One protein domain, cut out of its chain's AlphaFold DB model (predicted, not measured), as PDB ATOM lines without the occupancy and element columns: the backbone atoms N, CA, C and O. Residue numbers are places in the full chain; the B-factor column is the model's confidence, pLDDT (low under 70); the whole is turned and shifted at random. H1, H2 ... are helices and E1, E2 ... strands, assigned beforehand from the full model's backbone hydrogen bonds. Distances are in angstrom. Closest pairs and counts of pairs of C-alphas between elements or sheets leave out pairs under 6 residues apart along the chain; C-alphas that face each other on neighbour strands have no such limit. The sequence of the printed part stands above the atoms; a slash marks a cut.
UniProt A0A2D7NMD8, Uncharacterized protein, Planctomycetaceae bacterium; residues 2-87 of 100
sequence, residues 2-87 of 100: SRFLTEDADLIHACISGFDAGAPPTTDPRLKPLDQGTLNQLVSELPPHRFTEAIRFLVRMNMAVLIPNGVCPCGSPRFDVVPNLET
ATOM      1  N   SER A   2     -27.768 -51.716 -19.856       56.19
ATOM      2  CA  SER A   2     -27.612 -52.837 -20.792       56.19
ATOM      3  C   SER A   2     -26.259 -52.697 -21.495       56.19
ATOM      4  O   SER A   2     -25.982 -51.612 -21.993       56.19
ATOM      5  N   ARG A   3     -25.415 -53.741 -21.514       64.12
ATOM      6  CA  ARG A   3     -24.063 -53.691 -22.127       64.12
ATOM      7  C   ARG A   3     -24.097 -53.164 -23.569       64.12
ATOM      8  O   ARG A   3     -23.265 -52.355 -23.950       64.12
ATOM      9  N   PHE A   4     -25.165 -53.511 -24.278       75.00
ATOM     10  CA  PHE A   4     -25.484 -53.069 -25.631       75.00
ATOM     11  C   PHE A   4     -25.579 -51.544 -25.806       75.00
ATOM     12  O   PHE A   4     -25.194 -51.039 -26.850       75.00
ATOM     13  N   LEU A   5     -26.065 -50.802 -24.802       81.62
ATOM     14  CA  LEU A   5     -26.231 -49.344 -24.900       81.62
ATOM     15  C   LEU A   5     -24.884 -48.615 -24.856       81.62
ATOM     16  O   LEU A   5     -24.693 -47.629 -25.558       81.62
ATOM     17  N   THR A   6     -23.971 -49.084 -24.004       80.88
ATOM     18  CA  THR A   6     -22.629 -48.505 -23.883       80.88
ATOM     19  C   THR A   6     -21.802 -48.809 -25.129       80.88
ATOM     20  O   THR A   6     -21.168 -47.905 -25.655       80.88
ATOM     21  N   GLU A   7     -21.885 -50.034 -25.653       83.56
ATOM     22  CA  GLU A   7     -21.203 -50.432 -26.896       83.56
ATOM     23  C   GLU A   7     -21.671 -49.599 -28.105       83.56
ATOM     24  O   GLU A   7     -20.846 -49.095 -28.867       83.56
ATOM     25  N   ASP A   8     -22.984 -49.381 -28.254       86.06
ATOM     26  CA  ASP A   8     -23.520 -48.543 -29.339       86.06
ATOM     27  C   ASP A   8     -23.096 -47.078 -29.203       86.06
ATOM     28  O   ASP A   8     -22.815 -46.409 -30.198       86.06
ATOM     29  N   ALA A   9     -23.070 -46.565 -27.972       86.38
ATOM     30  CA  ALA A   9     -22.660 -45.196 -27.698       86.38
ATOM     31  C   ALA A   9     -21.178 -44.981 -28.019       86.38
ATOM     32  O   ALA A   9     -20.847 -43.988 -28.664       86.38
ATOM     33  N   ASP A  10     -20.310 -45.921 -27.641       84.19
ATOM     34  CA  ASP A  10     -18.880 -45.858 -27.946       84.19
ATOM     35  C   ASP A  10     -18.638 -45.909 -29.461       84.19
ATOM     36  O   ASP A  10     -17.857 -45.117 -29.994       84.19
ATOM     37  N   LEU A  11     -19.369 -46.772 -30.176       85.38
ATOM     38  CA  LEU A  11     -19.304 -46.865 -31.634       85.38
ATOM     39  C   LEU A  11     -19.713 -45.546 -32.312       85.38
ATOM     40  O   LEU A  11     -19.002 -45.044 -33.185       85.38
ATOM     41  N   ILE A  12     -20.844 -44.963 -31.904       87.38
ATOM     42  CA  ILE A  12     -21.326 -43.693 -32.462       87.38
ATOM     43  C   ILE A  12     -20.375 -42.549 -32.104       87.38
ATOM     44  O   ILE A  12     -20.074 -41.725 -32.963       87.38
ATOM     45  N   HIS A  13     -19.870 -42.503 -30.871       85.06
ATOM     46  CA  HIS A  13     -18.929 -41.479 -30.430       85.06
ATOM     47  C   HIS A  13     -17.621 -41.525 -31.232       85.06
ATOM     48  O   HIS A  13     -17.144 -40.483 -31.686       85.06
ATOM     49  N   ALA A  14     -17.073 -42.722 -31.468       82.50
ATOM     50  CA  ALA A  14     -15.906 -42.911 -32.327       82.50
ATOM     51  C   ALA A  14     -16.184 -42.461 -33.771       82.50
ATOM     52  O   ALA A  14     -15.348 -41.808 -34.391       82.50
ATOM     53  N   CYS A  15     -17.381 -42.751 -34.287       84.31
ATOM     54  CA  CYS A  15     -17.793 -42.347 -35.626       84.31
ATOM     55  C   CYS A  15     -17.885 -40.820 -35.789       84.31
ATOM     56  O   CYS A  15     -17.390 -40.293 -36.785       84.31
ATOM     57  N   ILE A  16     -18.506 -40.106 -34.840       82.81
ATOM     58  CA  ILE A  16     -18.716 -38.645 -34.930       82.81
ATOM     59  C   ILE A  16     -17.480 -37.828 -34.551       82.81
ATOM     60  O   ILE A  16     -17.350 -36.691 -34.995       82.81
ATOM     61  N   SER A  17     -16.583 -38.380 -33.732       75.88
ATOM     62  CA  SER A  17     -15.365 -37.672 -33.322       75.88
ATOM     63  C   SER A  17     -14.354 -37.552 -34.460       75.88
ATOM     64  O   SER A  17     -13.448 -36.727 -34.381       75.88
ATOM     65  N   GLY A  18     -14.516 -38.360 -35.517       64.62
ATOM     66  CA  GLY A  18     -13.435 -38.656 -36.444       64.62
ATOM     67  C   GLY A  18     -12.352 -39.434 -35.703       64.62
ATOM     68  O   GLY A  18     -12.011 -39.132 -34.560       64.62
ATOM     69  N   PHE A  19     -11.819 -40.485 -36.310       56.53
ATOM     70  CA  PHE A  19     -10.697 -41.191 -35.701       56.53
ATOM     71  C   PHE A  19      -9.457 -40.277 -35.710       56.53
ATOM     72  O   PHE A  19      -8.691 -40.273 -36.671       56.53
ATOM     73  N   ASP A  20      -9.284 -39.463 -34.669       47.28
ATOM     74  CA  ASP A  20      -8.111 -38.621 -34.471       47.28
ATOM     75  C   ASP A  20      -7.208 -39.286 -33.428       47.28
ATOM     76  O   ASP A  20      -7.659 -39.698 -32.355       47.28
ATOM     77  N   ALA A  21      -5.921 -39.416 -33.739       42.41
ATOM     78  CA  ALA A  21      -4.937 -40.177 -32.960       42.41
ATOM     79  C   ALA A  21      -4.672 -39.613 -31.542       42.41
ATOM     80  O   ALA A  21      -3.802 -40.117 -30.832       42.41
ATOM     81  N   GLY A  22      -5.402 -38.570 -31.136       43.16
ATOM     82  CA  GLY A  22      -5.376 -37.950 -29.813       43.16
ATOM     83  C   GLY A  22      -6.660 -38.113 -28.987       43.16
ATOM     84  O   GLY A  22      -6.718 -37.565 -27.887       43.16
ATOM     85  N   ALA A  23      -7.684 -38.828 -29.472       45.41
ATOM     86  CA  ALA A  23      -8.879 -39.089 -28.669       45.41
ATOM     87  C   ALA A  23      -8.539 -40.006 -27.474       45.41
ATOM     88  O   ALA A  23      -7.750 -40.945 -27.631       45.41
ATOM     89  N   PRO A  24      -9.096 -39.754 -26.269       43.81
ATOM     90  CA  PRO A  24      -8.863 -40.612 -25.121       43.81
ATOM     91  C   PRO A  24      -9.290 -42.037 -25.483       43.81
ATOM     92  O   PRO A  24     -10.247 -42.205 -26.247       43.81
ATOM     93  N   PRO A  25      -8.578 -43.057 -24.974       45.50
ATOM     94  CA  PRO A  25      -8.844 -44.441 -25.325       45.50
ATOM     95  C   PRO A  25     -10.326 -44.722 -25.108       45.50
ATOM     96  O   PRO A  25     -10.853 -44.503 -24.014       45.50
ATOM     97  N   THR A  26     -10.995 -45.158 -26.173       50.09
ATOM     98  CA  THR A  26     -12.361 -45.663 -26.099       50.09
ATOM     99  C   THR A  26     -12.442 -46.656 -24.947       50.09
ATOM    100  O   THR A  26     -11.562 -47.503 -24.775       50.09
ATOM    101  N   THR A  27     -13.487 -46.534 -24.131       47.28
ATOM    102  CA  THR A  27     -13.717 -47.381 -22.956       47.28
ATOM    103  C   THR A  27     -13.776 -48.870 -23.294       47.28
ATOM    104  O   THR A  27     -13.526 -49.698 -22.417       47.28
ATOM    105  N   ASP A  28     -14.033 -49.215 -24.559       46.16
ATOM    106  CA  ASP A  28     -13.911 -50.571 -25.074       46.16
ATOM    107  C   ASP A  28     -12.562 -50.817 -25.800       46.16
ATOM    108  O   ASP A  28     -12.351 -50.328 -26.915       46.16
ATOM    109  N   PRO A  29     -11.652 -51.633 -25.230       44.91
ATOM    110  CA  PRO A  29     -10.393 -52.027 -25.869       44.91
ATOM    111  C   PRO A  29     -10.567 -52.952 -27.093       44.91
ATOM    112  O   PRO A  29      -9.578 -53.303 -27.741       44.91
ATOM    113  N   ARG A  30     -11.794 -53.384 -27.423       44.16
ATOM    114  CA  ARG A  30     -12.107 -54.143 -28.649       44.16
ATOM    115  C   ARG A  30     -12.422 -53.255 -29.841       44.16
ATOM    116  O   ARG A  30     -12.357 -53.751 -30.968       44.16
ATOM    117  N   LEU A  31     -12.676 -51.965 -29.617       53.09
ATOM    118  CA  LEU A  31     -12.621 -50.945 -30.659       53.09
ATOM    119  C   LEU A  31     -11.142 -50.720 -31.007       53.09
ATOM    120  O   LEU A  31     -10.529 -49.712 -30.671       53.09
ATOM    121  N   LYS A  32     -10.537 -51.716 -31.670       54.69
ATOM    122  CA  LYS A  32      -9.307 -51.519 -32.446       54.69
ATOM    123  C   LYS A  32      -9.506 -50.304 -33.359       54.69
ATOM    124  O   LYS A  32     -10.656 -50.025 -33.691       54.69
ATOM    125  N   PRO A  33      -8.429 -49.626 -33.798       56.50
ATOM    126  CA  PRO A  33      -8.534 -48.555 -34.781       56.50
ATOM    127  C   PRO A  33      -9.231 -49.081 -36.037       56.50
ATOM    128  O   PRO A  33      -8.622 -49.728 -36.885       56.50
ATOM    129  N   LEU A  34     -10.543 -48.885 -36.074       63.31
ATOM    130  CA  LEU A  34     -11.420 -49.195 -37.181       63.31
ATOM    131  C   LEU A  34     -11.337 -47.985 -38.095       63.31
ATOM    132  O   LEU A  34     -11.394 -46.844 -37.635       63.31
ATOM    133  N   ASP A  35     -11.159 -48.232 -39.384       74.69
ATOM    134  CA  ASP A  35     -11.200 -47.155 -40.354       74.69
ATOM    135  C   ASP A  35     -12.585 -46.492 -40.337       74.69
ATOM    136  O   ASP A  35     -13.606 -47.113 -40.020       74.69
ATOM    137  N   GLN A  36     -12.623 -45.213 -40.702       73.31
ATOM    138  CA  GLN A  36     -13.861 -44.440 -40.720       73.31
ATOM    139  C   GLN A  36     -14.945 -45.092 -41.603       73.31
ATOM    140  O   GLN A  36     -16.128 -44.962 -41.305       73.31
ATOM    141  N   GLY A  37     -14.564 -45.814 -42.666       77.44
ATOM    142  CA  GLY A  37     -15.495 -46.542 -43.530       77.44
ATOM    143  C   GLY A  37     -16.223 -47.654 -42.779       77.44
ATOM    144  O   GLY A  37     -17.452 -47.710 -42.803       77.44
ATOM    145  N   THR A  38     -15.475 -48.479 -42.048       80.25
ATOM    146  CA  THR A  38     -16.032 -49.551 -41.218       80.25
ATOM    147  C   THR A  38     -16.859 -49.001 -40.053       80.25
ATOM    148  O   THR A  38     -17.932 -49.531 -39.770       80.25
ATOM    149  N   LEU A  39     -16.430 -47.909 -39.405       81.25
ATOM    150  CA  LEU A  39     -17.231 -47.251 -38.360       81.25
ATOM    151  C   LEU A  39     -18.573 -46.751 -38.909       81.25
ATOM    152  O   LEU A  39     -19.619 -47.044 -38.332       81.25
ATOM    153  N   ASN A  40     -18.552 -46.063 -40.053       81.88
ATOM    154  CA  ASN A  40     -19.766 -45.585 -40.714       81.88
ATOM    155  C   ASN A  40     -20.700 -46.750 -41.076       81.88
ATOM    156  O   ASN A  40     -21.914 -46.642 -40.892       81.88
ATOM    157  N   GLN A  41     -20.146 -47.868 -41.557       83.56
ATOM    158  CA  GLN A  41     -20.928 -49.057 -41.884       83.56
ATOM    159  C   GLN A  41     -21.603 -49.640 -40.637       83.56
ATOM    160  O   GLN A  41     -22.822 -49.807 -40.630       83.56
ATOM    161  N   LEU A  42     -20.847 -49.873 -39.562       85.12
ATOM    162  CA  LEU A  42     -21.382 -50.432 -38.319       85.12
ATOM    163  C   LEU A  42     -22.466 -49.537 -37.705       85.12
ATOM    164  O   LEU A  42     -23.495 -50.035 -37.254       85.12
ATOM    165  N   VAL A  43     -22.277 -48.214 -37.731       87.06
ATOM    166  CA  VAL A  43     -23.293 -47.263 -37.262       87.06
ATOM    167  C   VAL A  43     -24.538 -47.290 -38.152       87.06
ATOM    168  O   VAL A  43     -25.651 -47.218 -37.634       87.06
ATOM    169  N   SER A  44     -24.381 -47.431 -39.472       86.44
ATOM    170  CA  SER A  44     -25.514 -47.511 -40.408       86.44
ATOM    171  C   SER A  44     -26.351 -48.786 -40.250       86.44
ATOM    172  O   SER A  44     -27.543 -48.781 -40.555       86.44
ATOM    173  N   GLU A  45     -25.746 -49.861 -39.742       89.69
ATOM    174  CA  GLU A  45     -26.409 -51.140 -39.470       89.69
ATOM    175  C   GLU A  45     -27.151 -51.148 -38.120       89.69
ATOM    176  O   GLU A  45     -27.927 -52.071 -37.841       89.69
ATOM    177  N   LEU A  46     -26.970 -50.122 -37.275       87.62
ATOM    178  CA  LEU A  46     -27.669 -50.036 -35.998       87.62
ATOM    179  C   LEU A  46     -29.181 -49.845 -36.195       87.62
ATOM    180  O   LEU A  46     -29.622 -48.950 -36.923       87.62
ATOM    181  N   PRO A  47     -30.021 -50.605 -35.466       90.75
ATOM    182  CA  PRO A  47     -31.451 -50.355 -35.436       90.75
ATOM    183  C   PRO A  47     -31.762 -48.911 -34.991       90.75
ATOM    184  O   PRO A  47     -31.198 -48.457 -33.989       90.75
ATOM    185  N   PRO A  48     -32.728 -48.211 -35.621       87.31
ATOM    186  CA  PRO A  48     -33.023 -46.805 -35.316       87.31
ATOM    187  C   PRO A  48     -33.330 -46.521 -33.839       87.31
ATOM    188  O   PRO A  48     -33.001 -45.451 -33.322       87.31
ATOM    189  N   HIS A  49     -33.945 -47.481 -33.141       89.31
ATOM    190  CA  HIS A  49     -34.233 -47.359 -31.712       89.31
ATOM    191  C   HIS A  49     -32.952 -47.360 -30.866       89.31
ATOM    192  O   HIS A  49     -32.799 -46.477 -30.025       89.31
ATOM    193  N   ARG A  50     -32.004 -48.270 -31.141       89.44
ATOM    194  CA  ARG A  50     -30.709 -48.344 -30.444       89.44
ATOM    195  C   ARG A  50     -29.860 -47.116 -30.722       89.44
ATOM    196  O   ARG A  50     -29.341 -46.513 -29.790       89.44
ATOM    197  N   PHE A  51     -29.812 -46.688 -31.983       89.31
ATOM    198  CA  PHE A  51     -29.128 -45.460 -32.375       89.31
ATOM    199  C   PHE A  51     -29.659 -44.253 -31.587       89.31
ATOM    200  O   PHE A  51     -28.901 -43.510 -30.971       89.31
ATOM    201  N   THR A  52     -30.984 -44.098 -31.526       89.62
ATOM    202  CA  THR A  52     -31.615 -42.990 -30.792       89.62
ATOM    203  C   THR A  52     -31.331 -43.056 -29.287       89.62
ATOM    204  O   THR A  52     -31.094 -42.024 -28.658       89.62
ATOM    205  N   GLU A  53     -31.360 -44.246 -28.683       90.69
ATOM    206  CA  GLU A  53     -31.035 -44.426 -27.263       90.69
ATOM    207  C   GLU A  53     -29.570 -44.104 -26.954       90.69
ATOM    208  O   GLU A  53     -29.300 -43.405 -25.976       90.69
ATOM    209  N   ALA A  54     -28.644 -44.541 -27.806       90.81
ATOM    210  CA  ALA A  54     -27.219 -44.268 -27.673       90.81
ATOM    211  C   ALA A  54     -26.903 -42.769 -27.823       90.81
ATOM    212  O   ALA A  54     -26.201 -42.207 -26.985       90.81
ATOM    213  N   ILE A  55     -27.509 -42.075 -28.794       90.31
ATOM    214  CA  ILE A  55     -27.397 -40.609 -28.920       90.31
ATOM    215  C   ILE A  55     -27.904 -39.902 -27.661       90.31
ATOM    216  O   ILE A  55     -27.228 -39.030 -27.115       90.31
ATOM    217  N   ARG A  56     -29.080 -40.292 -27.150       90.38
ATOM    218  CA  ARG A  56     -29.619 -39.721 -25.902       90.38
ATOM    219  C   ARG A  56     -28.686 -39.961 -24.722       90.38
ATOM    220  O   ARG A  56     -28.585 -39.100 -23.850       90.38
ATOM    221  N   PHE A  57     -28.039 -41.120 -24.674       89.81
ATOM    222  CA  PHE A  57     -27.054 -41.435 -23.652       89.81
ATOM    223  C   PHE A  57     -25.817 -40.534 -23.766       89.81
ATOM    224  O   PHE A  57     -25.471 -39.890 -22.779       89.81
ATOM    225  N   LEU A  58     -25.223 -40.393 -24.955       88.94
ATOM    226  CA  LEU A  58     -24.062 -39.523 -25.187       88.94
ATOM    227  C   LEU A  58     -24.339 -38.061 -24.818       88.94
ATOM    228  O   LEU A  58     -23.522 -37.428 -24.152       88.94
ATOM    229  N   VAL A  59     -25.517 -37.544 -25.177       88.94
ATOM    230  CA  VAL A  59     -25.942 -36.185 -24.804       88.94
ATOM    231  C   VAL A  59     -26.087 -36.045 -23.285       88.94
ATOM    232  O   VAL A  59     -25.626 -35.063 -22.710       88.94
ATOM    233  N   ARG A  60     -26.674 -37.035 -22.597       88.19
ATOM    234  CA  ARG A  60     -26.785 -37.026 -21.123       88.19
ATOM    235  C   ARG A  60     -25.433 -37.095 -20.422       88.19
ATOM    236  O   ARG A  60     -25.282 -36.507 -19.357       88.19
ATOM    237  N   MET A  61     -24.476 -37.806 -21.009       84.94
ATOM    238  CA  MET A  61     -23.101 -37.894 -20.517       84.94
ATOM    239  C   MET A  61     -22.252 -36.679 -20.911       84.94
ATOM    240  O   MET A  61     -21.063 -36.646 -20.604       84.94
ATOM    241  N   ASN A  62     -22.854 -35.682 -21.566       85.00
ATOM    242  CA  ASN A  62     -22.195 -34.485 -22.073       85.00
ATOM    243  C   ASN A  62     -21.082 -34.769 -23.101       85.00
ATOM    244  O   ASN A  62     -20.242 -33.910 -23.320       85.00
ATOM    245  N   MET A  63     -21.079 -35.944 -23.740       83.38
ATOM    246  CA  MET A  63     -20.068 -36.359 -24.728       83.38
ATOM    247  C   MET A  63     -20.434 -35.970 -26.166       83.38
ATOM    248  O   MET A  63     -19.581 -35.966 -27.049       83.38
ATOM    249  N   ALA A  64     -21.701 -35.641 -26.422       86.62
ATOM    250  CA  ALA A  64     -22.177 -35.182 -27.722       86.62
ATOM    251  C   ALA A  64     -23.184 -34.041 -27.560       86.62
ATOM    252  O   ALA A  64     -23.899 -33.966 -26.559       86.62
ATOM    253  N   VAL A  65     -23.265 -33.176 -28.568       89.56
ATOM    254  CA  VAL A  65     -24.206 -32.053 -28.631       89.56
ATOM    255  C   VAL A  65     -25.061 -32.181 -29.889       89.56
ATOM    256  O   VAL A  65     -24.593 -32.626 -30.936       89.56
ATOM    257  N   LEU A  66     -26.333 -31.797 -29.771       90.06
ATOM    258  CA  LEU A  66     -27.268 -31.724 -30.890       90.06
ATOM    259  C   LEU A  66     -27.311 -30.290 -31.419       90.06
ATOM    260  O   LEU A  66     -27.737 -29.384 -30.702       90.06
ATOM    261  N   ILE A  67     -26.904 -30.089 -32.671       88.88
ATOM    262  CA  ILE A  67     -26.978 -28.790 -33.347       88.88
ATOM    263  C   ILE A  67     -28.196 -28.800 -34.272       88.88
ATOM    264  O   ILE A  67     -28.256 -29.630 -35.176       88.88
ATOM    265  N   PRO A  68     -29.186 -27.912 -34.084       88.94
ATOM    266  CA  PRO A  68     -30.326 -27.844 -34.987       88.94
ATOM    267  C   PRO A  68     -29.866 -27.414 -36.386       88.94
ATOM    268  O   PRO A  68     -29.244 -26.365 -36.537       88.94
ATOM    269  N   ASN A  69     -30.200 -28.202 -37.408       90.06
ATOM    270  CA  ASN A  69     -29.784 -27.954 -38.797       90.06
ATOM    271  C   ASN A  69     -30.964 -27.810 -39.773       90.06
ATOM    272  O   ASN A  69     -30.780 -27.723 -40.987       90.06
ATOM    273  N   GLY A  70     -32.193 -27.776 -39.257       91.19
ATOM    274  CA  GLY A  70     -33.385 -27.517 -40.051       91.19
ATOM    275  C   GLY A  70     -34.614 -28.234 -39.523       91.19
ATOM    276  O   GLY A  70     -34.723 -28.551 -38.339       91.19
ATOM    277  N   VAL A  71     -35.561 -28.486 -40.423       92.31
ATOM    278  CA  VAL A  71     -36.845 -29.118 -40.111       92.31
ATOM    279  C   VAL A  71     -37.155 -30.157 -41.190       92.31
ATOM    280  O   VAL A  71     -36.941 -29.929 -42.381       92.31
ATOM    281  N   CYS A  72     -37.619 -31.333 -40.777       85.06
ATOM    282  CA  CYS A  72     -38.121 -32.364 -41.676       85.06
ATOM    283  C   CYS A  72     -39.421 -31.905 -42.361       85.06
ATOM    284  O   CYS A  72     -40.164 -31.110 -41.791       85.06
ATOM    285  N   PRO A  73     -39.790 -32.490 -43.515       87.12
ATOM    286  CA  PRO A  73     -41.082 -32.229 -44.161       87.12
ATOM    287  C   PRO A  73     -42.302 -32.480 -43.255       87.12
ATOM    288  O   PRO A  73     -43.367 -31.924 -43.486       87.12
ATOM    289  N   CYS A  74     -42.148 -33.298 -42.208       88.25
ATOM    290  CA  CYS A  74     -43.167 -33.563 -41.193       88.25
ATOM    291  C   CYS A  74     -43.239 -32.512 -40.064       88.25
ATOM    292  O   CYS A  74     -43.978 -32.710 -39.105       88.25
ATOM    293  N   GLY A  75     -42.447 -31.436 -40.118       87.88
ATOM    294  CA  GLY A  75     -42.412 -30.384 -39.096       87.88
ATOM    295  C   GLY A  75     -41.539 -30.692 -37.872       87.88
ATOM    296  O   GLY A  75     -41.399 -29.843 -36.997       87.88
ATOM    297  N   SER A  76     -40.921 -31.876 -37.798       87.31
ATOM    298  CA  SER A  76     -39.989 -32.211 -36.711       87.31
ATOM    299  C   SER A  76     -38.625 -31.540 -36.915       87.31
ATOM    300  O   SER A  76     -38.136 -31.533 -38.048       87.31
ATOM    301  N   PRO A  77     -37.977 -31.016 -35.860       88.00
ATOM    302  CA  PRO A  77     -36.638 -30.450 -35.972       88.00
ATOM    303  C   PRO A  77     -35.622 -31.525 -36.375       88.00
ATOM    304  O   PRO A  77     -35.703 -32.676 -35.940       88.00
ATOM    305  N   ARG A  78     -34.673 -31.137 -37.223       90.75
ATOM    306  CA  ARG A  78     -33.505 -31.938 -37.587       90.75
ATOM    307  C   ARG A  78     -32.302 -31.460 -36.789       90.75
ATOM    308  O   ARG A  78     -32.165 -30.265 -36.520       90.75
ATOM    309  N   PHE A  79     -31.450 -32.408 -36.427       89.94
ATOM    310  CA  PHE A  79     -30.249 -32.148 -35.653       89.94
ATOM    311  C   PHE A  79     -29.062 -32.859 -36.284       89.94
ATOM    312  O   PHE A  79     -29.177 -34.023 -36.668       89.94
ATOM    313  N   ASP A  80     -27.930 -32.168 -36.320       88.00
ATOM    314  CA  ASP A  80     -26.621 -32.785 -36.451       88.00
ATOM    315  C   ASP A  80     -26.125 -33.206 -35.069       88.00
ATOM    316  O   ASP A  80     -26.337 -32.511 -34.072       88.00
ATOM    317  N   VAL A  81     -25.467 -34.359 -35.011       87.25
ATOM    318  CA  VAL A  81     -24.808 -34.853 -33.804       87.25
ATOM    319  C   VAL A  81     -23.325 -34.567 -33.953       87.25
ATOM    320  O   VAL A  81     -22.694 -35.073 -34.878       87.25
ATOM    321  N   VAL A  82     -22.770 -33.786 -33.034       86.75
ATOM    322  CA  VAL A  82     -21.338 -33.478 -33.004       86.75
ATOM    323  C   VAL A  82     -20.725 -33.909 -31.673       86.75
ATOM    324  O   VAL A  82     -21.423 -33.894 -30.652       86.75
ATOM    325  N   PRO A  83     -19.439 -34.300 -31.647       84.94
ATOM    326  CA  PRO A  83     -18.737 -34.564 -30.397       84.94
ATOM    327  C   PRO A  83     -18.700 -33.292 -29.543       84.94
ATOM    328  O   PRO A  83     -18.517 -32.184 -30.055       84.94
ATOM    329  N   ASN A  84     -18.858 -33.440 -28.229       81.31
ATOM    330  CA  ASN A  84     -18.632 -32.327 -27.323       81.31
ATOM    331  C   ASN A  84     -17.126 -32.176 -27.069       81.31
ATOM    332  O   ASN A  84     -16.516 -32.949 -26.330       81.31
ATOM    333  N   LEU A  85     -16.508 -31.167 -27.675       69.00
ATOM    334  CA  LEU A  85     -15.076 -30.913 -27.508       69.00
ATOM    335  C   LEU A  85     -14.734 -30.307 -26.135       69.00
ATOM    336  O   LEU A  85     -13.584 -30.379 -25.711       69.00
ATOM    337  N   GLU A  86     -15.708 -29.773 -25.391       62.31
ATOM    338  CA  GLU A  86     -15.466 -29.261 -24.034       62.31
ATOM    339  C   GLU A  86     -15.221 -30.390 -23.020       62.31
ATOM    340  O   GLU A  86     -14.497 -30.195 -22.044       62.31
ATOM    341  N   THR A  87     -15.735 -31.601 -23.271       55.62
ATOM    342  CA  THR A  87     -15.415 -32.785 -22.450       55.62
ATOM    343  C   THR A  87     -13.984 -33.296 -22.619       55.62
ATOM    344  O   THR A  87     -13.527 -34.077 -21.786       55.62
TER     345      THR A  87
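What this domain is: This is residues 2 to 87 of the 100 residues of an uncharacterized protein of Planctomycetaceae bacterium (UniProt A0A2D7NMD8). Three helices form a cluster with H1 between H2 and H3, and the hairpin E1 and E2 reaches away from it, its base near the ends of H1 and H3. A long loop, residues 18 to 35, lies toward the opposite end. The 86 printed residues, mixed helices and strands, run H1, H2, H3, E1, E2; the two-stranded sheet is antiparallel. The whole is compact, radius of gyration of the C-alphas 13.2 A, spanning 41 by 28 by 26 A.

Where its parts are: Find C-alpha 3 at (-24.063, -53.691, -22.127); H1 runs to 17, 21.4 A. H2 is residues 36 to 44, 12.1 A; H3, 48 to 60, 18.3 A; E1, 64 to 71, 20.1 A. E2, 77 to 83, 19.2 A, ends at (-18.737, -34.564, -30.397).

How they stand to each other: H1 touches H3, about perpendicular at 75 degrees, closest C-alphas Ala 9 and Ala 54, 4.7 A. With residues 11 to 15 alone it touches H2, closest C-alphas Cys 15 and Leu 39, 5.6 A. In E1 and E2, N 67 and O 80 are within hydrogen-bond range, 2.9 A. Every O i to N i+4 pair is within range in H1, H2 and H3.

The domain as a whole: The farthest C-alphas, Pro 29 and Gly 75, are 40.8 A apart. The printed part has no cut; H1 to H2 is a long link. Look for pLDDT under 70 at residues 2 to 3, 18 to 34 and 85 to 87.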